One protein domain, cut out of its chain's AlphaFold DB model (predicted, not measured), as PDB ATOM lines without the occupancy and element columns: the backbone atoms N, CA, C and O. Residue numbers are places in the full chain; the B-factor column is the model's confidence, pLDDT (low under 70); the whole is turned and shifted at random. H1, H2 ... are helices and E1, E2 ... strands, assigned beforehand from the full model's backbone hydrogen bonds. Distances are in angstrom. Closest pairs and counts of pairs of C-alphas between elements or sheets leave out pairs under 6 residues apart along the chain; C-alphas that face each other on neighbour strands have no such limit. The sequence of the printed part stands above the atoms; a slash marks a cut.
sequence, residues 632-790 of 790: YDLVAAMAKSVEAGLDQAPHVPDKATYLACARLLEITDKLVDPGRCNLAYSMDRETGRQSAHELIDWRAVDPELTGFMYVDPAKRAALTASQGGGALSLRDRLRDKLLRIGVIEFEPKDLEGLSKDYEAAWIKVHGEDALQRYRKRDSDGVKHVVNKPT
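This is residues 632 to 790 of the 790 residues of an uncharacterized protein of Micavibrio aeruginosavorus (UniProt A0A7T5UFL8). Three helices, H1, H2 and H6, make a core in which each touches the other two and their centres form a triangle; H9 packs on H6 near Leu 739 and H5 near Arg 731. A slender strand hairpin, E1 with E2, follows H2 through the short H3, its tip at residues 684 to 689 sticking out, and residues 776 to 790 stick out as a tail. The 159 printed residues hold ten named helices and two antiparallel strands, in the order H1 H2 H3 E1 E2 H4 H5 H6 H7 H8 H9 H10; the class is mostly helix. The whole is loose, with a radius of gyration of the C-alphas of 19.1 A and spans of 63 by 46 by 35 A.

H1, residues 632 to 646, and H2, residues 655 to 672, form a helical hairpin and touch at Val 642 and Tyr 658, whose C-alphas, their closest, are 6.2 A apart; they run opposite ways at 37 degrees, only just a steep tilt. H3, residues 674 to 677, only just touches H2, and only at the corner, with 3 pairs of C-alphas within 8 A. E1, residues 679 to 683, and E2, residues 690 to 694, are an antiparallel hairpin, with N 680 and O 693 within hydrogen-bond range at 2.9 A. H4, residues 708 to 711, touches H5, residues 713 to 719, only at the corner, the closest C-alphas being those of Met 709 and Arg 716, 5.0 A apart. H6, residues 730 to 740, touches H2 at a steep tilt of 49 degrees, opposite ways, the closest C-alphas being those of Leu 665 and Arg 731, 7.0 A apart. H7, residues 742 to 745, touches H9, residues 756 to 766, the closest C-alphas being those of Val 743 and Trp 762, 5.8 A apart. H8, residues 748 to 751, and H10, residues 768 to 779, are close but not clearly touching, their closest C-alphas, those of Pro 748 and Leu 771, 6.5 A apart. In H2, H5, H6, H9 and H10 every O i to N i+4 pair is within hydrogen-bond range, in H1 9 of 11; H3, H4, H7 and H8 are too short for such a pair.

H1 begins at C-alpha 632 (239.299, 255.666, 230.084) and is 20.4 A long. H2 measures 25.4 A, H10 17.1 A, H6 15.6 A and H9 15.1 A. H10 ends at C-alpha 779 (229.570, 223.462, 249.122).

The printed part has no cut and ends at residue 790, the chain's last. The link from E2 to H4 is long, 13 residues. The C-alphas farthest apart, those of Gly 725 and Thr 790, are 70.4 A apart. Mean pLDDT of the printed part is 78.0; 27 residues are under 70, among them 649 to 653 and 776 to 790.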
ATOM      1  N   TYR A 632     238.605 255.874 231.353       91.94
ATOM      2  CA  TYR A 632     239.299 255.666 230.084       91.94
ATOM      3  C   TYR A 632     240.809 255.622 230.277       91.94
ATOM      4  O   TYR A 632     241.447 254.681 229.806       91.94
ATOM      5  N   ASP A 633     241.376 256.594 230.987       90.50
ATOM      6  CA  ASP A 633     242.813 256.691 231.208       90.50
ATOM      7  C   ASP A 633     243.336 255.441 231.924       90.50
ATOM      8  O   ASP A 633     244.363 254.882 231.535       90.50
ATOM      9  N   LEU A 634     242.588 254.946 232.916       91.31
ATOM     10  CA  LEU A 634     242.924 253.731 233.661       91.31
ATOM     11  C   LEU A 634     242.893 252.473 232.778       91.31
ATOM     12  O   LEU A 634     243.821 251.662 232.828       91.31
ATOM     13  N   VAL A 635     241.858 252.313 231.943       91.62
ATOM     14  CA  VAL A 635     241.759 251.184 231.001       91.62
ATOM     15  C   VAL A 635     242.854 251.268 229.940       91.62
ATOM     16  O   VAL A 635     243.526 250.271 229.677       91.62
ATOM     17  N   ALA A 636     243.083 252.445 229.360       89.75
ATOM     18  CA  ALA A 636     244.100 252.665 228.335       89.75
ATOM     19  C   ALA A 636     245.516 252.389 228.859       89.75
ATOM     20  O   ALA A 636     246.331 251.788 228.153       89.75
ATOM     21  N   ALA A 637     245.803 252.761 230.107       85.94
ATOM     22  CA  ALA A 637     247.095 252.499 230.723       85.94
ATOM     23  C   ALA A 637     247.346 250.994 230.948       85.94
ATOM     24  O   ALA A 637     248.454 250.512 230.699       85.94
ATOM     25  N   MET A 638     246.320 250.226 231.341       86.56
ATOM     26  CA  MET A 638     246.419 248.761 231.463       86.56
ATOM     27  C   MET A 638     246.436 248.045 230.107       86.56
ATOM     28  O   MET A 638     247.095 247.010 229.971       86.56
ATOM     29  N   ALA A 639     245.750 248.589 229.098       86.94
ATOM     30  CA  ALA A 639     245.615 247.992 227.771       86.94
ATOM     31  C   ALA A 639     246.968 247.636 227.154       86.94
ATOM     32  O   ALA A 639     247.154 246.525 226.663       86.94
ATOM     33  N   LYS A 640     247.935 248.553 227.258       80.25
ATOM     34  CA  LYS A 640     249.280 248.379 226.702       80.25
ATOM     35  C   LYS A 640     249.991 247.150 227.278       80.25
ATOM     36  O   LYS A 640     250.634 246.418 226.533       80.25
ATOM     37  N   SER A 641     249.853 246.907 228.584       78.75
ATOM     38  CA  SER A 641     250.432 245.737 229.261       78.75
ATOM     39  C   SER A 641     249.720 244.439 228.872       78.75
ATOM     40  O   SER A 641     250.375 243.426 228.642       78.75
ATOM     41  N   VAL A 642     248.388 244.467 228.774       84.50
ATOM     42  CA  VAL A 642     247.581 243.295 228.398       84.50
ATOM     43  C   VAL A 642     247.839 242.887 226.950       84.50
ATOM     44  O   VAL A 642     248.092 241.716 226.686       84.50
ATOM     45  N   GLU A 643     247.811 243.836 226.013       84.69
ATOM     46  CA  GLU A 643     248.050 243.561 224.593       84.69
ATOM     47  C   GLU A 643     249.471 243.037 224.371       84.69
ATOM     48  O   GLU A 643     249.628 241.960 223.802       84.69
ATOM     49  N   ALA A 644     250.492 243.719 224.906       77.69
ATOM     50  CA  ALA A 644     251.881 243.272 224.790       77.69
ATOM     51  C   ALA A 644     252.116 241.885 225.406       77.69
ATOM     52  O   ALA A 644     252.993 241.152 224.950       77.69
ATOM     53  N   GLY A 645     251.355 241.548 226.446       76.88
ATOM     54  CA  GLY A 645     251.463 240.282 227.143       76.88
ATOM     55  C   GLY A 645     250.788 239.109 226.437       76.88
ATOM     56  O   GLY A 645     251.374 238.033 226.335       76.88
ATOM     57  N   LEU A 646     249.571 239.324 225.931       81.94
ATOM     58  CA  LEU A 646     248.793 238.303 225.227       81.94
ATOM     59  C   LEU A 646     249.271 238.083 223.781       81.94
ATOM     60  O   LEU A 646     249.030 237.014 223.231       81.94
ATOM     61  N   ASP A 647     249.977 239.045 223.177       80.69
ATOM     62  CA  ASP A 647     250.537 238.907 221.820       80.69
ATOM     63  C   ASP A 647     251.832 238.073 221.764       80.69
ATOM     64  O   ASP A 647     252.320 237.754 220.679       80.69
ATOM     65  N   GLN A 648     252.395 237.691 222.916       71.81
ATOM     66  CA  GLN A 648     253.571 236.820 223.004       71.81
ATOM     67  C   GLN A 648     253.160 235.344 223.108       71.81
ATOM     68  O   GLN A 648     252.198 235.015 223.800       71.81
ATOM     69  N   ALA A 649     253.906 234.451 222.442       60.34
ATOM     70  CA  ALA A 649     253.761 232.996 222.538       60.34
ATOM     71  C   ALA A 649     255.070 232.372 223.079       60.34
ATOM     72  O   ALA A 649     256.115 232.558 222.450       60.34
ATOM     73  N   PRO A 650     255.053 231.620 224.200       60.25
ATOM     74  CA  PRO A 650     253.888 231.305 225.030       60.25
ATOM     75  C   PRO A 650     253.303 232.557 225.692       60.25
ATOM     76  O   PRO A 650     254.035 233.493 225.996       60.25
ATOM     77  N   HIS A 651     251.986 232.564 225.915       65.75
ATOM     78  CA  HIS A 651     251.353 233.595 226.734       65.75
ATOM     79  C   HIS A 651     251.919 233.454 228.143       65.75
ATOM     80  O   HIS A 651     251.734 232.429 228.799       65.75
ATOM     81  N   VAL A 652     252.711 234.427 228.571       59.72
ATOM     82  CA  VAL A 652     253.425 234.318 229.841       59.72
ATOM     83  C   VAL A 652     252.516 234.851 230.958       59.72
ATOM     84  O   VAL A 652     251.857 235.876 230.781       59.72
ATOM     85  N   PRO A 653     252.422 234.154 232.103       58.06
ATOM     86  CA  PRO A 653     251.341 234.365 233.057       58.06
ATOM     87  C   PRO A 653     251.439 235.708 233.793       58.06
ATOM     88  O   PRO A 653     252.276 235.889 234.682       58.06
ATOM     89  N   ASP A 654     250.478 236.598 233.525       73.25
ATOM     90  CA  ASP A 654     250.128 237.720 234.404       73.25
ATOM     91  C   ASP A 654     248.614 237.829 234.629       73.25
ATOM     92  O   ASP A 654     247.956 238.840 234.360       73.25
ATOM     93  N   LYS A 655     248.065 236.736 235.175       83.88
ATOM     94  CA  LYS A 655     246.651 236.580 235.542       83.88
ATOM     95  C   LYS A 655     246.063 237.815 236.229       83.88
ATOM     96  O   LYS A 655     244.947 238.208 235.922       83.88
ATOM     97  N   ALA A 656     246.796 238.422 237.162       84.12
ATOM     98  CA  ALA A 656     246.299 239.550 237.949       84.12
ATOM     99  C   ALA A 656     246.087 240.810 237.100       84.12
ATOM    100  O   ALA A 656     245.094 241.507 237.294       84.12
ATOM    101  N   THR A 657     246.980 241.088 236.148       85.69
ATOM    102  CA  THR A 657     246.829 242.209 235.210       85.69
ATOM    103  C   THR A 657     245.683 241.959 234.232       85.69
ATOM    104  O   THR A 657     244.871 242.855 233.999       85.69
ATOM    105  N   TYR A 658     245.552 240.733 233.714       89.56
ATOM    106  CA  TYR A 658     244.446 240.363 232.821       89.56
ATOM    107  C   TYR A 658     243.090 240.447 233.531       89.56
ATOM    108  O   TYR A 658     242.146 241.029 233.000       89.56
ATOM    109  N   LEU A 659     243.014 239.923 234.756       90.75
ATOM    110  CA  LEU A 659     241.823 239.978 235.593       90.75
ATOM    111  C   LEU A 659     241.471 241.419 235.975       90.75
ATOM    112  O   LEU A 659     240.304 241.796 235.919       90.75
ATOM    113  N   ALA A 660     242.460 242.249 236.314       91.56
ATOM    114  CA  ALA A 660     242.228 243.660 236.607       91.56
ATOM    115  C   ALA A 660     241.629 244.402 235.403       91.56
ATOM    116  O   ALA A 660     240.643 245.120 235.559       91.56
ATOM    117  N   CYS A 661     242.160 244.165 234.199       92.69
ATOM    118  CA  CYS A 661     241.616 244.732 232.967       92.69
ATOM    119  C   CYS A 661     240.179 244.251 232.701       92.69
ATOM    120  O   CYS A 661     239.296 245.075 232.471       92.69
ATOM    121  N   ALA A 662     239.910 242.945 232.827       93.69
ATOM    122  CA  ALA A 662     238.558 242.392 232.693       93.69
ATOM    123  C   ALA A 662     237.564 243.047 233.669       93.69
ATOM    124  O   ALA A 662     236.460 243.422 233.278       93.69
ATOM    125  N   ARG A 663     237.974 243.256 234.924       93.88
ATOM    126  CA  ARG A 663     237.156 243.902 235.960       93.88
ATOM    127  C   ARG A 663     236.903 245.388 235.684       93.88
ATOM    128  O   ARG A 663     235.786 245.850 235.900       93.88
ATOM    129  N   LEU A 664     237.890 246.135 235.181       93.56
ATOM    130  CA  LEU A 664     237.679 247.530 234.764       93.56
ATOM    131  C   LEU A 664     236.732 247.632 233.565       93.56
ATOM    132  O   LEU A 664     235.884 248.524 233.541       93.56
ATOM    133  N   LEU A 665     236.834 246.716 232.596       93.00
ATOM    134  CA  LEU A 665     235.894 246.643 231.474       93.00
ATOM    135  C   LEU A 665     234.478 246.301 231.953       93.00
ATOM    136  O   LEU A 665     233.526 246.933 231.510       93.00
ATOM    137  N   GLU A 666     234.333 245.376 232.903       92.56
ATOM    138  CA  GLU A 666     233.035 245.049 233.501       92.56
ATOM    139  C   GLU A 666     232.421 246.262 234.219       92.56
ATOM    140  O   GLU A 666     231.251 246.567 234.009       92.56
ATOM    141  N   ILE A 667     233.200 247.015 235.006       91.38
ATOM    142  CA  ILE A 667     232.727 248.272 235.620       91.38
ATOM    143  C   ILE A 667     232.342 249.291 234.538       91.38
ATOM    144  O   ILE A 667     231.298 249.933 234.649       91.38
ATOM    145  N   THR A 668     233.149 249.417 233.480       90.25
ATOM    146  CA  THR A 668     232.872 250.312 232.345       90.25
ATOM    147  C   THR A 668     231.531 249.973 231.696       90.25
ATOM    148  O   THR A 668     230.707 250.862 231.499       90.25
ATOM    149  N   ASP A 669     231.269 248.692 231.430       88.00
ATOM    150  CA  ASP A 669     230.020 248.226 230.824       88.00
ATOM    151  C   ASP A 669     228.800 248.567 231.695       88.00
ATOM    152  O   ASP A 669     227.764 248.987 231.175       88.00
ATOM    153  N   LYS A 670     228.926 248.449 233.024       87.62
ATOM    154  CA  LYS A 670     227.862 248.822 233.975       87.62
ATOM    155  C   LYS A 670     227.586 250.324 234.019       87.62
ATOM    156  O   LYS A 670     226.447 250.709 234.268       87.62
ATOM    157  N   LEU A 671     228.598 251.158 233.785       86.06
ATOM    158  CA  LEU A 671     228.458 252.618 233.766       86.06
ATOM    159  C   LEU A 671     227.933 253.136 232.421       86.06
ATOM    160  O   LEU A 671     227.129 254.065 232.395       86.06
ATOM    161  N   VAL A 672     228.372 252.539 231.312       82.44
ATOM    162  CA  VAL A 672     228.003 252.955 229.951       82.44
ATOM    163  C   VAL A 672     226.607 252.467 229.555       82.44
ATOM    164  O   VAL A 672     225.882 253.207 228.886       82.44
ATOM    165  N   ASP A 673     226.208 251.262 229.976       79.44
ATOM    166  CA  ASP A 673     224.875 250.692 229.728       79.44
ATOM    167  C   ASP A 673     224.221 250.199 231.037       79.44
ATOM    168  O   ASP A 673     224.056 248.992 231.265       79.44
ATOM    169  N   PRO A 674     223.832 251.122 231.941       77.44
ATOM    170  CA  PRO A 674     223.306 250.753 233.251       77.44
ATOM    171  C   PRO A 674     221.993 249.967 233.160       77.44
ATOM    172  O   PRO A 674     221.747 249.082 233.979       77.44
ATOM    173  N   GLY A 675     221.168 250.227 232.142       77.31
ATOM    174  CA  GLY A 675     219.878 249.558 231.974       77.31
ATOM    175  C   GLY A 675     219.995 248.052 231.725       77.31
ATOM    176  O   GLY A 675     219.103 247.301 232.117       77.31
ATOM    177  N   ARG A 676     221.088 247.598 231.097       77.62
ATOM    178  CA  ARG A 676     221.305 246.175 230.788       77.62
ATOM    179  C   ARG A 676     222.331 245.507 231.693       77.62
ATOM    180  O   ARG A 676     222.176 244.328 232.003       77.62
ATOM    181  N   CYS A 677     223.360 246.236 232.118       82.06
ATOM    182  CA  CYS A 677     224.538 245.642 232.754       82.06
ATOM    183  C   CYS A 677     224.583 245.820 234.283       82.06
ATOM    184  O   CYS A 677     225.311 245.083 234.957       82.06
ATOM    185  N   ASN A 678     223.825 246.769 234.848       86.88
ATOM    186  CA  ASN A 678     223.959 247.202 236.246       86.88
ATOM    187  C   ASN A 678     222.852 246.694 237.197       86.88
ATOM    188  O   ASN A 678     222.810 247.087 238.360       86.88
ATOM    189  N   LEU A 679     221.954 245.822 236.735       84.81
ATOM    190  CA  LEU A 679     220.861 245.292 237.554       84.81
ATOM    191  C   LEU A 679     221.180 243.890 238.078       84.81
ATOM    192  O   LEU A 679     221.466 242.977 237.302       84.81
ATOM    193  N   ALA A 680     221.067 243.714 239.393       81.06
ATOM    194  CA  ALA A 680     221.028 242.411 240.041       81.06
ATOM    195  C   ALA A 680     219.597 242.078 240.466       81.06
ATOM    196  O   ALA A 680     218.867 242.918 240.992       81.06
ATOM    197  N   TYR A 681     219.198 240.829 240.240       81.81
ATOM    198  CA  TYR A 681     217.861 240.338 240.550       81.81
ATOM    199  C   TYR A 681     217.925 239.440 241.782       81.81
ATOM    200  O   TYR A 681     218.697 238.481 241.815       81.81
ATOM    201  N   SER A 682     217.108 239.732 242.790       78.44
ATOM    202  CA  SER A 682     216.908 238.873 243.954       78.44
ATOM    203  C   SER A 682     215.446 238.453 244.049       78.44
ATOM    204  O   SER A 682     214.538 239.190 243.665       78.44
ATOM    205  N   MET A 683     215.216 237.241 244.546       79.94
ATOM    206  CA  MET A 683     213.880 236.708 244.777       79.94
ATOM    207  C   MET A 683     213.681 236.542 246.276       79.94
ATOM    208  O   MET A 683     214.449 235.835 246.933       79.94
ATOM    209  N   ASP A 684     212.659 237.201 246.806       73.19
ATOM    210  CA  ASP A 684     212.206 236.985 248.170       73.19
ATOM    211  C   ASP A 684     211.691 235.543 248.289       73.19
ATOM    212  O   ASP A 684     210.796 235.124 247.551       73.19
ATOM    213  N   ARG A 685     212.297 234.766 249.192       76.44
ATOM    214  CA  ARG A 685     211.975 233.345 249.375       76.44
ATOM    215  C   ARG A 685     210.612 233.120 250.029       76.44
ATOM    216  O   ARG A 685     210.054 232.045 249.842       76.44
ATOM    217  N   GLU A 686     210.092 234.090 250.775       68.81
ATOM    218  CA  GLU A 686     208.801 233.988 251.463       68.81
ATOM    219  C   GLU A 686     207.654 234.461 250.570       68.81
ATOM    220  O   GLU A 686     206.595 233.838 250.535       68.81
ATOM    221  N   THR A 687     207.864 235.544 249.815       78.25
ATOM    222  CA  THR A 687     206.803 236.144 248.988       78.25
ATOM    223  C   THR A 687     206.866 235.756 247.510       78.25
ATOM    224  O   THR A 687     205.934 236.051 246.760       78.25
ATOM    225  N   GLY A 688     207.965 235.141 247.059       81.12
ATOM    226  CA  GLY A 688     208.226 234.834 245.649       81.12
ATOM    227  C   GLY A 688     208.432 236.073 244.768       81.12
ATOM    228  O   GLY A 688     208.596 235.945 243.554       81.12
ATOM    229  N   ARG A 689     208.411 237.284 245.345       81.81
ATOM    230  CA  ARG A 689     208.564 238.530 244.591       81.81
ATOM    231  C   ARG A 689     210.005 238.694 244.134       81.81
ATOM    232  O   ARG A 689     210.941 238.639 244.930       81.81
ATOM    233  N   GLN A 690     210.167 238.950 242.841       81.88
ATOM    234  CA  GLN A 690     211.438 239.376 242.278       81.88
ATOM    235  C   GLN A 690     211.603 240.879 242.492       81.88
ATOM    236  O   GLN A 690     210.707 241.662 242.177       81.88
ATOM    237  N   SER A 691     212.756 241.283 243.013       80.75
ATOM    238  CA  SER A 691     213.180 242.679 243.052       80.75
ATOM    239  C   SER A 691     214.479 242.832 242.270       80.75
ATOM    240  O   SER A 691     215.357 241.971 242.311       80.75
ATOM    241  N   ALA A 692     214.577 243.923 241.517       82.06
ATOM    242  CA  ALA A 692     215.805 244.329 240.853       82.06
ATOM    243  C   ALA A 692     216.423 245.472 241.655       82.06
ATOM    244  O   ALA A 692     215.716 246.393 242.068       82.06
ATOM    245  N   HIS A 693     217.729 245.415 241.876       82.44
ATOM    246  CA  HIS A 693     218.481 246.481 242.521       82.44
ATOM    247  C   HIS A 693     219.716 246.827 241.692       82.44
ATOM    248  O   HIS A 693     220.327 245.963 241.062       82.44
ATOM    249  N   GLU A 694     220.064 248.111 241.679       81.62
ATOM    250  CA  GLU A 694     221.280 248.593 241.031       81.62
ATOM    251  C   GLU A 694     222.510 248.117 241.817       81.62
ATOM    252  O   GLU A 694     222.564 248.225 243.046       81.62
ATOM    253  N   LEU A 695     223.501 247.584 241.102       82.69
ATOM    254  CA  LEU A 695     224.788 247.192 241.680       82.69
ATOM    255  C   LEU A 695     225.640 248.427 241.992       82.69
ATOM    256  O   LEU A 695     226.164 248.551 243.100       82.69
ATOM    257  N   ILE A 696     225.741 249.338 241.021       85.25
ATOM    258  CA  ILE A 696     226.382 250.652 241.116       85.25
ATOM    259  C   ILE A 696     225.283 251.717 241.123       85.25
ATOM    260  O   ILE A 696     224.526 251.826 240.161       85.25
ATOM    261  N   ASP A 697     225.207 252.542 242.164       79.19
ATOM    262  CA  ASP A 697     224.364 253.742 242.117       79.19
ATOM    263  C   ASP A 697     225.058 254.771 241.215       79.19
ATOM    264  O   ASP A 697     225.934 255.512 241.647       79.19
ATOM    265  N   TRP A 698     224.707 254.800 239.931       72.69
ATOM    266  CA  TRP A 698     225.370 255.661 238.944       72.69
ATOM    267  C   TRP A 698     225.247 257.157 239.276       72.69
ATOM    268  O   TRP A 698     226.091 257.951 238.868       72.69
ATOM    269  N   ARG A 699     224.230 257.553 240.056       71.69
ATOM    270  CA  ARG A 699     224.030 258.940 240.517       71.69
ATOM    271  C   ARG A 699     224.999 259.316 241.641       71.69
ATOM    272  O   ARG A 699     225.147 260.495 241.954       71.69
ATOM    273  N   ALA A 700     225.624 258.313 242.253       71.19
ATOM    274  CA  ALA A 700     226.587 258.429 243.337       71.19
ATOM    275  C   ALA A 700     228.053 258.437 242.866       71.19
ATOM    276  O   ALA A 700     228.933 258.678 243.679       71.19
ATOM    277  N   VAL A 701     228.344 258.165 241.590       77.44
ATOM    278  CA  VAL A 701     229.723 257.996 241.089       77.44
ATOM    279  C   VAL A 701     230.410 259.342 240.858       77.44
ATOM    280  O   VAL A 701     229.766 260.261 240.360       77.44
ATOM    281  N   ASP A 702     231.717 259.452 241.156       74.62
ATOM    282  CA  ASP A 702     232.512 260.660 240.855       74.62
ATOM    283  C   ASP A 702     232.284 261.100 239.387       74.62
ATOM    284  O   ASP A 702     232.592 260.334 238.463       74.62
ATOM    285  N   PRO A 703     231.738 262.310 239.144       75.94
ATOM    286  CA  PRO A 703     231.470 262.800 237.796       75.94
ATOM    287  C   PRO A 703     232.709 262.831 236.900       75.94
ATOM    288  O   PRO A 703     232.586 262.652 235.694       75.94
ATOM    289  N   GLU A 704     233.904 263.023 237.460       79.31
ATOM    290  CA  GLU A 704     235.140 263.032 236.673       79.31
ATOM    291  C   GLU A 704     235.558 261.623 236.237       79.31
ATOM    292  O   GLU A 704     236.039 261.456 235.116       79.31
ATOM    293  N   LEU A 705     235.277 260.589 237.041       83.31
ATOM    294  CA  LEU A 705     235.538 259.194 236.660       83.31
ATOM    295  C   LEU A 705     234.742 258.795 235.405       83.31
ATOM    296  O   LEU A 705     235.220 258.018 234.576       83.31
ATOM    297  N   THR A 706     233.537 259.355 235.260       83.00
ATOM    298  CA  THR A 706     232.639 259.152 234.110       83.00
ATOM    299  C   THR A 706     232.678 260.297 233.098       83.00
ATOM    300  O   THR A 706     231.991 260.237 232.077       83.00
ATOM    301  N   GLY A 707     233.506 261.322 233.326       79.25
ATOM    302  CA  GLY A 707     233.519 262.558 232.543       79.25
ATOM    303  C   GLY A 707     233.743 262.304 231.056       79.25
ATOM    304  O   GLY A 707     233.056 262.892 230.217       79.25
ATOM    305  N   PHE A 708     234.613 261.344 230.723       82.44
ATOM    306  CA  PHE A 708     234.899 260.927 229.347       82.44
ATOM    307  C   PHE A 708     233.640 260.584 228.531       82.44
ATOM    308  O   PHE A 708     233.623 260.777 227.320       82.44
ATOM    309  N   MET A 709     232.557 260.122 229.169       81.69
ATOM    310  CA  MET A 709     231.301 259.784 228.489       81.69
ATOM    311  C   MET A 709     230.563 261.013 227.937       81.69
ATOM    312  O   MET A 709     229.734 260.882 227.028       81.69
ATOM    313  N   TYR A 710     230.847 262.196 228.480       81.00
ATOM    314  CA  TYR A 710     230.130 263.435 228.185       81.00
ATOM    315  C   TYR A 710     231.020 264.493 227.536       81.00
ATOM    316  O   TYR A 710     230.549 265.205 226.652       81.00
ATOM    317  N   VAL A 711     232.286 264.596 227.957       82.88
ATOM    318  CA  VAL A 711     233.180 265.684 227.529       82.88
ATOM    319  C   VAL A 711     234.149 265.296 226.413       82.88
ATOM    320  O   VAL A 711     234.655 266.181 225.730       82.88
ATOM    321  N   ASP A 712     234.389 263.999 226.192       85.69
ATOM    322  CA  ASP A 712     235.371 263.517 225.215       85.69
ATOM    323  C   ASP A 712     234.770 262.421 224.308       85.69
ATOM    324  O   ASP A 712     234.810 261.226 224.625       85.69
ATOM    325  N   PRO A 713     234.210 262.805 223.144       85.44
ATOM    326  CA  PRO A 713     233.609 261.861 222.206       85.44
ATOM    327  C   PRO A 713     234.575 260.774 221.718       85.44
ATOM    328  O   PRO A 713     234.128 259.668 221.412       85.44
ATOM    329  N   ALA A 714     235.881 261.061 221.654       85.88
ATOM    330  CA  ALA A 714     236.881 260.102 221.196       85.88
ATOM    331  C   ALA A 714     237.136 259.026 222.259       85.88
ATOM    332  O   ALA A 714     237.083 257.832 221.946       85.88
ATOM    333  N   LYS A 715     237.323 259.426 223.523       89.25
ATOM    334  CA  LYS A 715     237.431 258.482 224.650       89.25
ATOM    335  C   LYS A 715     236.165 257.648 224.809       89.25
ATOM    336  O   LYS A 715     236.250 256.432 224.986       89.25
ATOM    337  N   ARG A 716     234.987 258.273 224.689       86.25
ATOM    338  CA  ARG A 716     233.702 257.563 224.704       86.25
ATOM    339  C   ARG A 716     233.645 256.505 223.607       86.25
ATOM    340  O   ARG A 716     233.386 255.349 223.917       86.25
ATOM    341  N   ALA A 717     233.926 256.877 222.356       84.88
ATOM    342  CA  ALA A 717     233.899 255.953 221.223       84.88
ATOM    343  C   ALA A 717     234.863 254.769 221.406       84.88
ATOM    344  O   ALA A 717     234.545 253.645 221.020       84.88
ATOM    345  N   ALA A 718     236.019 254.998 222.034       86.19
ATOM    346  CA  ALA A 718     236.997 253.952 222.316       86.19
ATOM    347  C   ALA A 718     236.531 252.933 223.376       86.19
ATOM    348  O   ALA A 718     236.970 251.781 223.322       86.19
ATOM    349  N   LEU A 719     235.658 253.327 224.314       85.56
ATOM    350  CA  LEU A 719     235.132 252.453 225.373       85.56
ATOM    351  C   LEU A 719     233.673 252.015 225.206       85.56
ATOM    352  O   LEU A 719     233.190 251.198 225.985       85.56
ATOM    353  N   THR A 720     232.975 252.494 224.185       81.88
ATOM    354  CA  THR A 720     231.666 251.965 223.788       81.88
ATOM    355  C   THR A 720     231.816 250.833 222.777       81.88
ATOM    356  O   THR A 720     232.708 250.872 221.931       81.88
ATOM    357  N   ALA A 721     230.910 249.852 222.821       70.31
ATOM    358  CA  ALA A 721     230.856 248.801 221.806       70.31
ATOM    359  C   ALA A 721     230.697 249.396 220.396       70.31
ATOM    360  O   ALA A 721     229.871 250.286 220.170       70.31
ATOM    361  N   SER A 722     231.495 248.892 219.455       70.25
ATOM    362  CA  SER A 722     231.457 249.301 218.053       70.25
ATOM    363  C   SER A 722     230.110 248.928 217.418       70.25
ATOM    364  O   SER A 722     229.651 247.788 217.506       70.25
ATOM    365  N   GLN A 723     229.448 249.894 216.772       57.28
ATOM    366  CA  GLN A 723     228.337 249.596 215.866       57.28
ATOM    367  C   GLN A 723     228.915 249.103 214.528       57.28
ATOM    368  O   GLN A 723     229.902 249.652 214.039       57.28
ATOM    369  N   GLY A 724     228.365 248.007 213.996       53.31
ATOM    370  CA  GLY A 724     229.010 247.144 212.998       53.31
ATOM    371  C   GLY A 724     229.638 247.841 211.779       53.31
ATOM    372  O   GLY A 724     229.067 248.767 211.214       53.31
ATOM    373  N   GLY A 725     230.803 247.329 211.351       59.06
ATOM    374  CA  GLY A 725     231.508 247.711 210.115       59.06
ATOM    375  C   GLY A 725     232.761 248.587 210.287       59.06
ATOM    376  O   GLY A 725     233.490 248.778 209.317       59.06
ATOM    377  N   GLY A 726     233.038 249.100 211.493       63.53
ATOM    378  CA  GLY A 726     234.222 249.919 211.807       63.53
ATOM    379  C   GLY A 726     235.392 249.152 212.443       63.53
ATOM    380  O   GLY A 726     235.295 247.962 212.739       63.53
ATOM    381  N   ALA A 727     236.510 249.851 212.681       72.38
ATOM    382  CA  ALA A 727     237.622 249.317 213.470       72.38
ATOM    383  C   ALA A 727     237.162 249.001 214.904       72.38
ATOM    384  O   ALA A 727     236.434 249.789 215.508       72.38
ATOM    385  N   LEU A 728     237.605 247.863 215.453       79.50
ATOM    386  CA  LEU A 728     237.268 247.467 216.820       79.50
ATOM    387  C   LEU A 728     237.713 248.546 217.819       79.50
ATOM    388  O   LEU A 728     238.877 248.975 217.810       79.50
ATOM    389  N   SER A 729     236.777 248.943 218.686       88.12
ATOM    390  CA  SER A 729     237.026 249.853 219.808       88.12
ATOM    391  C   SER A 729     238.100 249.273 220.739       88.12
ATOM    392  O   SER A 729     238.351 248.065 220.736       88.12
ATOM    393  N   LEU A 730     238.744 250.117 221.554       89.38
ATOM    394  CA  LEU A 730     239.718 249.645 222.546       89.38
ATOM    395  C   LEU A 730     239.084 248.586 223.461       89.38
ATOM    396  O   LEU A 730     239.671 247.526 223.677       89.38
ATOM    397  N   ARG A 731     237.857 248.848 223.924       90.62
ATOM    398  CA  ARG A 731     237.064 247.914 224.729       90.62
ATOM    399  C   ARG A 731     236.857 246.574 224.022       90.62
ATOM    400  O   ARG A 731     237.145 245.536 224.616       90.62
ATOM    401  N   ASP A 732     236.394 246.576 222.772       89.44
ATOM    402  CA  ASP A 732     236.093 245.334 222.049       89.44
ATOM    403  C   ASP A 732     237.363 244.522 221.753       89.44
ATOM    404  O   ASP A 732     237.355 243.302 221.918       89.44
ATOM    405  N   ARG A 733     238.477 245.184 221.399       90.19
ATOM    406  CA  ARG A 733     239.775 244.513 221.198       90.19
ATOM    407  C   ARG A 733     240.266 243.825 222.467       90.19
ATOM    408  O   ARG A 733     240.651 242.657 222.417       90.19
ATOM    409  N   LEU A 734     240.256 244.534 223.595       91.25
ATOM    410  CA  LEU A 734     240.710 243.982 224.872       91.25
ATOM    411  C   LEU A 734     239.802 242.847 225.339       91.25
ATOM    412  O   LEU A 734     240.302 241.796 225.738       91.25
ATOM    413  N   ARG A 735     238.478 243.028 225.254       92.00
ATOM    414  CA  ARG A 735     237.506 242.002 225.646       92.00
ATOM    415  C   ARG A 735     237.669 240.732 224.812       92.00
ATOM    416  O   ARG A 735     237.733 239.655 225.394       92.00
ATOM    417  N   ASP A 736     237.796 240.837 223.487       90.88
ATOM    418  CA  ASP A 736     238.002 239.671 222.613       90.88
ATOM    419  C   ASP A 736     239.298 238.921 222.963       90.88
ATOM    420  O   ASP A 736     239.272 237.702 223.146       90.88
ATOM    421  N   LYS A 737     240.414 239.637 223.167       90.31
ATOM    422  CA  LYS A 737     241.681 239.019 223.597       90.31
ATOM    423  C   LYS A 737     241.570 238.338 224.959       90.31
ATOM    424  O   LYS A 737     242.058 237.221 225.128       90.31
ATOM    425  N   LEU A 738     240.919 238.975 225.930       92.38
ATOM    426  CA  LEU A 738     240.726 238.396 227.259       92.38
ATOM    427  C   LEU A 738     239.837 237.148 227.204       92.38
ATOM    428  O   LEU A 738     240.174 236.155 227.833       92.38
ATOM    429  N   LEU A 739     238.753 237.159 226.425       92.88
ATOM    430  CA  LEU A 739     237.866 236.000 226.271       92.88
ATOM    431  C   LEU A 739     238.527 234.841 225.518       92.88
ATOM    432  O   LEU A 739     238.244 233.685 225.810       92.88
ATOM    433  N   ARG A 740     239.395 235.116 224.539       88.62
ATOM    434  CA  ARG A 740     240.041 234.058 223.745       88.62
ATOM    435  C   ARG A 740     241.303 233.501 224.385       88.62
ATOM    436  O   ARG A 740     241.563 232.311 224.248       88.62
ATOM    437  N   ILE A 741     242.092 234.368 225.012       88.62
ATOM    438  CA  ILE A 741     243.449 234.055 225.466       88.62
ATOM    439  C   ILE A 741     243.549 234.218 226.981       88.62
ATOM    440  O   ILE A 741     243.899 233.273 227.678       88.62
ATOM    441  N   GLY A 742     243.197 235.392 227.512       86.06
ATOM    442  CA  GLY A 742     243.382 235.697 228.939       86.06
ATOM    443  C   GLY A 742     242.621 234.762 229.888       86.06
ATOM    444  O   GLY A 742     243.142 234.401 230.940       86.06
ATOM    445  N   VAL A 743     241.418 234.322 229.502       88.56
ATOM    446  CA  VAL A 743     240.534 233.467 230.312       88.56
ATOM    447  C   VAL A 743     241.134 232.090 230.603       88.56
ATOM    448  O   VAL A 743     240.743 231.446 231.575       88.56
ATOM    449  N   ILE A 744     242.103 231.646 229.796       86.62
ATOM    450  CA  ILE A 744     242.822 230.383 230.005       86.62
ATOM    451  C   ILE A 744     243.510 230.391 231.377       86.62
ATOM    452  O   ILE A 744     243.529 229.367 232.057       86.62
ATOM    453  N   GLU A 745     243.985 231.559 231.811       86.25
ATOM    454  CA  GLU A 745     244.706 231.753 233.071       86.25
ATOM    455  C   GLU A 745     243.784 231.920 234.289       86.25
ATOM    456  O   GLU A 745     244.267 231.947 235.422       86.25
ATOM    457  N   PHE A 746     242.471 232.087 234.099       88.56
ATOM    458  CA  PHE A 746     241.539 232.387 235.191       88.56
ATOM    459  C   PHE A 746     241.170 231.128 235.988       88.56
ATOM    460  O   PHE A 746     241.065 230.025 235.449       88.56
ATOM    461  N   GLU A 747     240.927 231.293 237.287       87.00
ATOM    462  CA  GLU A 747     240.301 230.274 238.136       87.00
ATOM    463  C   GLU A 747     238.776 230.485 238.186       87.00
ATOM    464  O   GLU A 747     238.321 231.614 238.008       87.00
ATOM    465  N   PRO A 748     237.964 229.458 238.504       84.31
ATOM    466  CA  PRO A 748     236.509 229.600 238.604       84.31
ATOM    467  C   PRO A 748     236.027 230.774 239.468       84.31
ATOM    468  O   PRO A 748     235.109 231.482 239.073       84.31
ATOM    469  N   LYS A 749     236.678 231.024 240.612       82.88
ATOM    470  CA  LYS A 749     236.371 232.171 241.487       82.88
ATOM    471  C   LYS A 749     236.694 233.532 240.856       82.88
ATOM    472  O   LYS A 749     236.093 234.532 241.217       82.88
ATOM    473  N   ASP A 750     237.647 233.584 239.920       87.06
ATOM    474  CA  ASP A 750     238.034 234.829 239.246       87.06
ATOM    475  C   ASP A 750     236.917 235.298 238.285       87.06
ATOM    476  O   ASP A 750     236.881 236.468 237.906       87.06
ATOM    477  N   LEU A 751     235.995 234.396 237.915       88.06
ATOM    478  CA  LEU A 751     234.830 234.663 237.065       88.06
ATOM    479  C   LEU A 751     233.664 235.303 237.833       88.06
ATOM    480  O   LEU A 751     232.739 235.826 237.212       88.06
ATOM    481  N   GLU A 752     233.679 235.257 239.166       85.06
ATOM    482  CA  GLU A 752     232.613 235.826 239.987       85.06
ATOM    483  C   GLU A 752     232.518 237.343 239.776       85.06
ATOM    484  O   GLU A 752     233.504 238.079 239.846       85.06
ATOM    485  N   GLY A 753     231.306 237.810 239.467       82.50
ATOM    486  CA  GLY A 753     231.035 239.215 239.167       82.50
ATOM    487  C   GLY A 753     231.391 239.664 237.745       82.50
ATOM    488  O   GLY A 753     231.032 240.785 237.383       82.50
ATOM    489  N   LEU A 754     232.040 238.826 236.924       89.62
ATOM    490  CA  LEU A 754     232.243 239.093 235.495       89.62
ATOM    491  C   LEU A 754     231.018 238.678 234.663       89.62
ATOM    492  O   LEU A 754     230.207 237.839 235.063       89.62
ATOM    493  N   SER A 755     230.889 239.256 233.468       87.62
ATOM    494  CA  SER A 755     229.885 238.868 232.476       87.62
ATOM    495  C   SER A 755     229.940 237.369 232.137       87.62
ATOM    496  O   SER A 755     231.016 236.780 232.027       87.62
ATOM    497  N   LYS A 756     228.769 236.767 231.877       88.00
ATOM    498  CA  LYS A 756     228.617 235.340 231.524       88.00
ATOM    499  C   LYS A 756     229.452 234.900 230.320       88.00
ATOM    500  O   LYS A 756     229.755 233.716 230.205       88.00
ATOM    501  N   ASP A 757     229.850 235.827 229.452       90.81
ATOM    502  CA  ASP A 757     230.742 235.530 228.331       90.81
ATOM    503  C   ASP A 757     232.096 234.988 228.809       90.81
ATOM    504  O   ASP A 757     232.647 234.089 228.178       90.81
ATOM    505  N   TYR A 758     232.615 235.484 229.941       92.31
ATOM    506  CA  TYR A 758     233.851 234.975 230.542       92.31
ATOM    507  C   TYR A 758     233.673 233.550 231.067       92.31
ATOM    508  O   TYR A 758     234.538 232.712 230.835       92.31
ATOM    509  N   GLU A 759     232.543 233.246 231.713       89.81
ATOM    510  CA  GLU A 759     232.221 231.882 232.157       89.81
ATOM    511  C   GLU A 759     232.079 230.932 230.964       89.81
ATOM    512  O   GLU A 759     232.685 229.863 230.954       89.81
ATOM    513  N   ALA A 760     231.358 231.339 229.917       90.62
ATOM    514  CA  ALA A 760     231.203 230.548 228.699       90.62
ATOM    515  C   ALA A 760     232.547 230.303 227.993       90.62
ATOM    516  O   ALA A 760     232.828 229.183 227.558       90.62
ATOM    517  N   ALA A 761     233.400 231.326 227.906       91.56
ATOM    518  CA  ALA A 761     234.733 231.207 227.331       91.56
ATOM    519  C   ALA A 761     235.641 230.294 228.170       91.56
ATOM    520  O   ALA A 761     236.330 229.441 227.613       91.56
ATOM    521  N   TRP A 762     235.582 230.402 229.500       92.56
ATOM    522  CA  TRP A 762     236.310 229.522 230.412       92.56
ATOM    523  C   TRP A 762     235.858 228.061 230.276       92.56
ATOM    524  O   TRP A 762     236.691 227.169 230.122       92.56
ATOM    525  N   ILE A 763     234.542 227.809 230.248       89.62
ATOM    526  CA  ILE A 763     233.958 226.469 230.053       89.62
ATOM    527  C   ILE A 763     234.395 225.874 228.712       89.62
ATOM    528  O   ILE A 763     234.714 224.690 228.644       89.62
ATOM    529  N   LYS A 764     234.451 226.682 227.647       90.38
ATOM    530  CA  LYS A 764     234.903 226.223 226.326       90.38
ATOM    531  C   LYS A 764     236.347 225.705 226.345       90.38
ATOM    532  O   LYS A 764     236.664 224.801 225.576       90.38
ATOM    533  N   VAL A 765     237.204 226.271 227.196       86.19
ATOM    534  CA  VAL A 765     238.615 225.873 227.332       86.19
ATOM    535  C   VAL A 765     238.781 224.692 228.294       86.19
ATOM    536  O   VAL A 765     239.499 223.747 227.980       86.19
ATOM    537  N   HIS A 766     238.126 224.736 229.458       85.38
ATOM    538  CA  HIS A 766     238.406 223.835 230.589       85.38
ATOM    539  C   HIS A 766     237.352 222.736 230.812       85.38
ATOM    540  O   HIS A 766     237.595 221.790 231.565       85.38
ATOM    541  N   GLY A 767     236.194 222.832 230.153       85.38
ATOM    542  CA  GLY A 767     235.069 221.900 230.259       85.38
ATOM    543  C   GLY A 767     234.102 222.197 231.415       85.38
ATOM    544  O   GLY A 767     234.485 222.681 232.481       85.38
ATOM    545  N   GLU A 768     232.822 221.864 231.227       79.50
ATOM    546  CA  GLU A 768     231.746 222.132 232.199       79.50
ATOM    547  C   GLU A 768     231.918 221.341 233.512       79.50
ATOM    548  O   GLU A 768     231.730 221.875 234.610       79.50
ATOM    549  N   ASP A 769     232.401 220.099 233.416       76.06
ATOM    550  CA  ASP A 769     232.688 219.230 234.566       76.06
ATOM    551  C   ASP A 769     233.748 219.811 235.514       76.06
ATOM    552  O   ASP A 769     233.788 219.470 236.701       76.06
ATOM    553  N   ALA A 770     234.659 220.654 235.015       73.81
ATOM    554  CA  ALA A 770     235.666 221.310 235.847       73.81
ATOM    555  C   ALA A 770     235.027 222.369 236.761       73.81
ATOM    556  O   ALA A 770     235.335 222.427 237.956       73.81
ATOM    557  N   LEU A 771     234.075 223.140 236.229       73.81
ATOM    558  CA  LEU A 771     233.345 224.164 236.975       73.81
ATOM    559  C   LEU A 771     232.409 223.548 238.026       73.81
ATOM    560  O   LEU A 771     232.369 224.002 239.171       73.81
ATOM    561  N   GLN A 772     231.697 222.471 237.674       72.44
ATOM    562  CA  GLN A 772     230.809 221.766 238.605       72.44
ATOM    563  C   GLN A 772     231.578 221.118 239.769       72.44
ATOM    564  O   GLN A 772     231.148 221.210 240.922       72.44
ATOM    565  N   ARG A 773     232.748 220.516 239.502       68.44
ATOM    566  CA  ARG A 773     233.626 219.960 240.551       68.44
ATOM    567  C   ARG A 773     234.120 221.026 241.525       68.44
ATOM    568  O   ARG A 773     234.217 220.745 242.718       68.44
ATOM    569  N   TYR A 774     234.403 222.232 241.040       65.50
ATOM    570  CA  TYR A 774     234.781 223.357 241.894       65.50
ATOM    571  C   TYR A 774     233.613 223.800 242.790       65.50
ATOM    572  O   TYR A 774     233.755 223.809 244.011       65.50
ATOM    573  N   ARG A 775     232.433 224.061 242.205       70.69
ATOM    574  CA  ARG A 775     231.228 224.489 242.947       70.69
ATOM    575  C   ARG A 775     230.805 223.479 244.023       70.69
ATOM    576  O   ARG A 775     230.421 223.876 245.118       70.69
ATOM    577  N   LYS A 776     230.942 222.177 243.745       58.66
ATOM    578  CA  LYS A 776     230.667 221.098 244.710       58.66
ATOM    579  C   LYS A 776     231.687 221.044 245.859       58.66
ATOM    580  O   LYS A 776     231.346 220.716 246.990       58.66
ATOM    581  N   ARG A 777     232.949 221.391 245.592       54.81
ATOM    582  CA  ARG A 777     234.010 221.421 246.608       54.81
ATOM    583  C   ARG A 777     233.834 222.572 247.603       54.81
ATOM    584  O   ARG A 777     234.130 222.373 248.777       54.81
ATOM    585  N   ASP A 778     233.338 223.726 247.157       48.72
ATOM    586  CA  ASP A 778     233.009 224.848 248.049       48.72
ATOM    587  C   ASP A 778     231.754 224.570 248.890       48.72
ATOM    588  O   ASP A 778     231.735 224.887 250.079       48.72
ATOM    589  N   SER A 779     230.742 223.885 248.337       46.41
ATOM    590  CA  SER A 779     229.570 223.462 249.122       46.41
ATOM    591  C   SER A 779     229.906 222.416 250.191       46.41
ATOM    592  O   SER A 779     229.320 222.436 251.271       46.41
ATOM    593  N   ASP A 780     230.882 221.542 249.923       42.84
ATOM    594  CA  ASP A 780     231.344 220.506 250.860       42.84
ATOM    595  C   ASP A 780     232.449 221.015 251.824       42.84
ATOM    596  O   ASP A 780     232.826 220.327 252.779       42.84
ATOM    597  N   GLY A 781     232.981 222.223 251.587       34.56
ATOM    598  CA  GLY A 781     234.109 222.832 252.300       34.56
ATOM    599  C   GLY A 781     233.750 223.578 253.587       34.56
ATOM    600  O   GLY A 781     234.624 223.794 254.431       34.56
ATOM    601  N   VAL A 782     232.470 223.901 253.814       35.84
ATOM    602  CA  VAL A 782     231.992 224.437 255.100       35.84
ATOM    603  C   VAL A 782     231.743 223.279 256.069       35.84
ATOM    604  O   VAL A 782     230.621 222.986 256.479       35.84
ATOM    605  N   LYS A 783     232.818 222.615 256.512       29.34
ATOM    606  CA  LYS A 783     232.766 221.996 257.838       29.34
ATOM    607  C   LYS A 783     232.685 223.140 258.837       29.34
ATOM    608  O   LYS A 783     233.699 223.754 259.160       29.34
ATOM    609  N   HIS A 784     231.482 223.403 259.343       28.61
ATOM    610  CA  HIS A 784     231.320 224.038 260.641       28.61
ATOM    611  C   HIS A 784     232.232 223.296 261.624       28.61
ATOM    612  O   HIS A 784     231.924 222.188 262.066       28.61
ATOM    613  N   VAL A 785     233.374 223.892 261.964       28.36
ATOM    614  CA  VAL A 785     234.036 223.562 263.218       28.36
ATOM    615  C   VAL A 785     233.086 224.099 264.272       28.36
ATOM    616  O   VAL A 785     233.075 225.285 264.589       28.36
ATOM    617  N   VAL A 786     232.193 223.225 264.730       27.30
ATOM    618  CA  VAL A 786     231.418 223.449 265.939       27.30
ATOM    619  C   VAL A 786     232.452 223.740 267.017       27.30
ATOM    620  O   VAL A 786     233.220 222.851 267.387       27.30
ATOM    621  N   ASN A 787     232.507 224.992 267.472       30.17
ATOM    622  CA  ASN A 787     233.181 225.348 268.709       30.17
ATOM    623  C   ASN A 787     232.548 224.498 269.811       30.17
ATOM    624  O   ASN A 787     231.503 224.848 270.358       30.17
ATOM    625  N   LYS A 788     233.149 223.348 270.116       24.61
ATOM    626  CA  LYS A 788     232.951 222.727 271.417       24.61
ATOM    627  C   LYS A 788     233.790 223.530 272.413       24.61
ATOM    628  O   LYS A 788     234.931 223.859 272.091       24.61
ATOM    629  N   PRO A 789     233.230 223.879 273.578       31.27
ATOM    630  CA  PRO A 789     233.951 224.648 274.574       31.27
ATOM    631  C   PRO A 789     235.093 223.800 275.147       31.27
ATOM    632  O   PRO A 789     234.866 222.658 275.551       31.27
ATOM    633  N   THR A 790     236.295 224.372 275.191       32.38
ATOM    634  CA  THR A 790     237.372 223.982 276.112       32.38
ATOM    635  C   THR A 790     238.003 225.233 276.674       32.38
ATOM    636  O   THR A 790     238.464 226.049 275.838       32.38
TER     637      THR A 790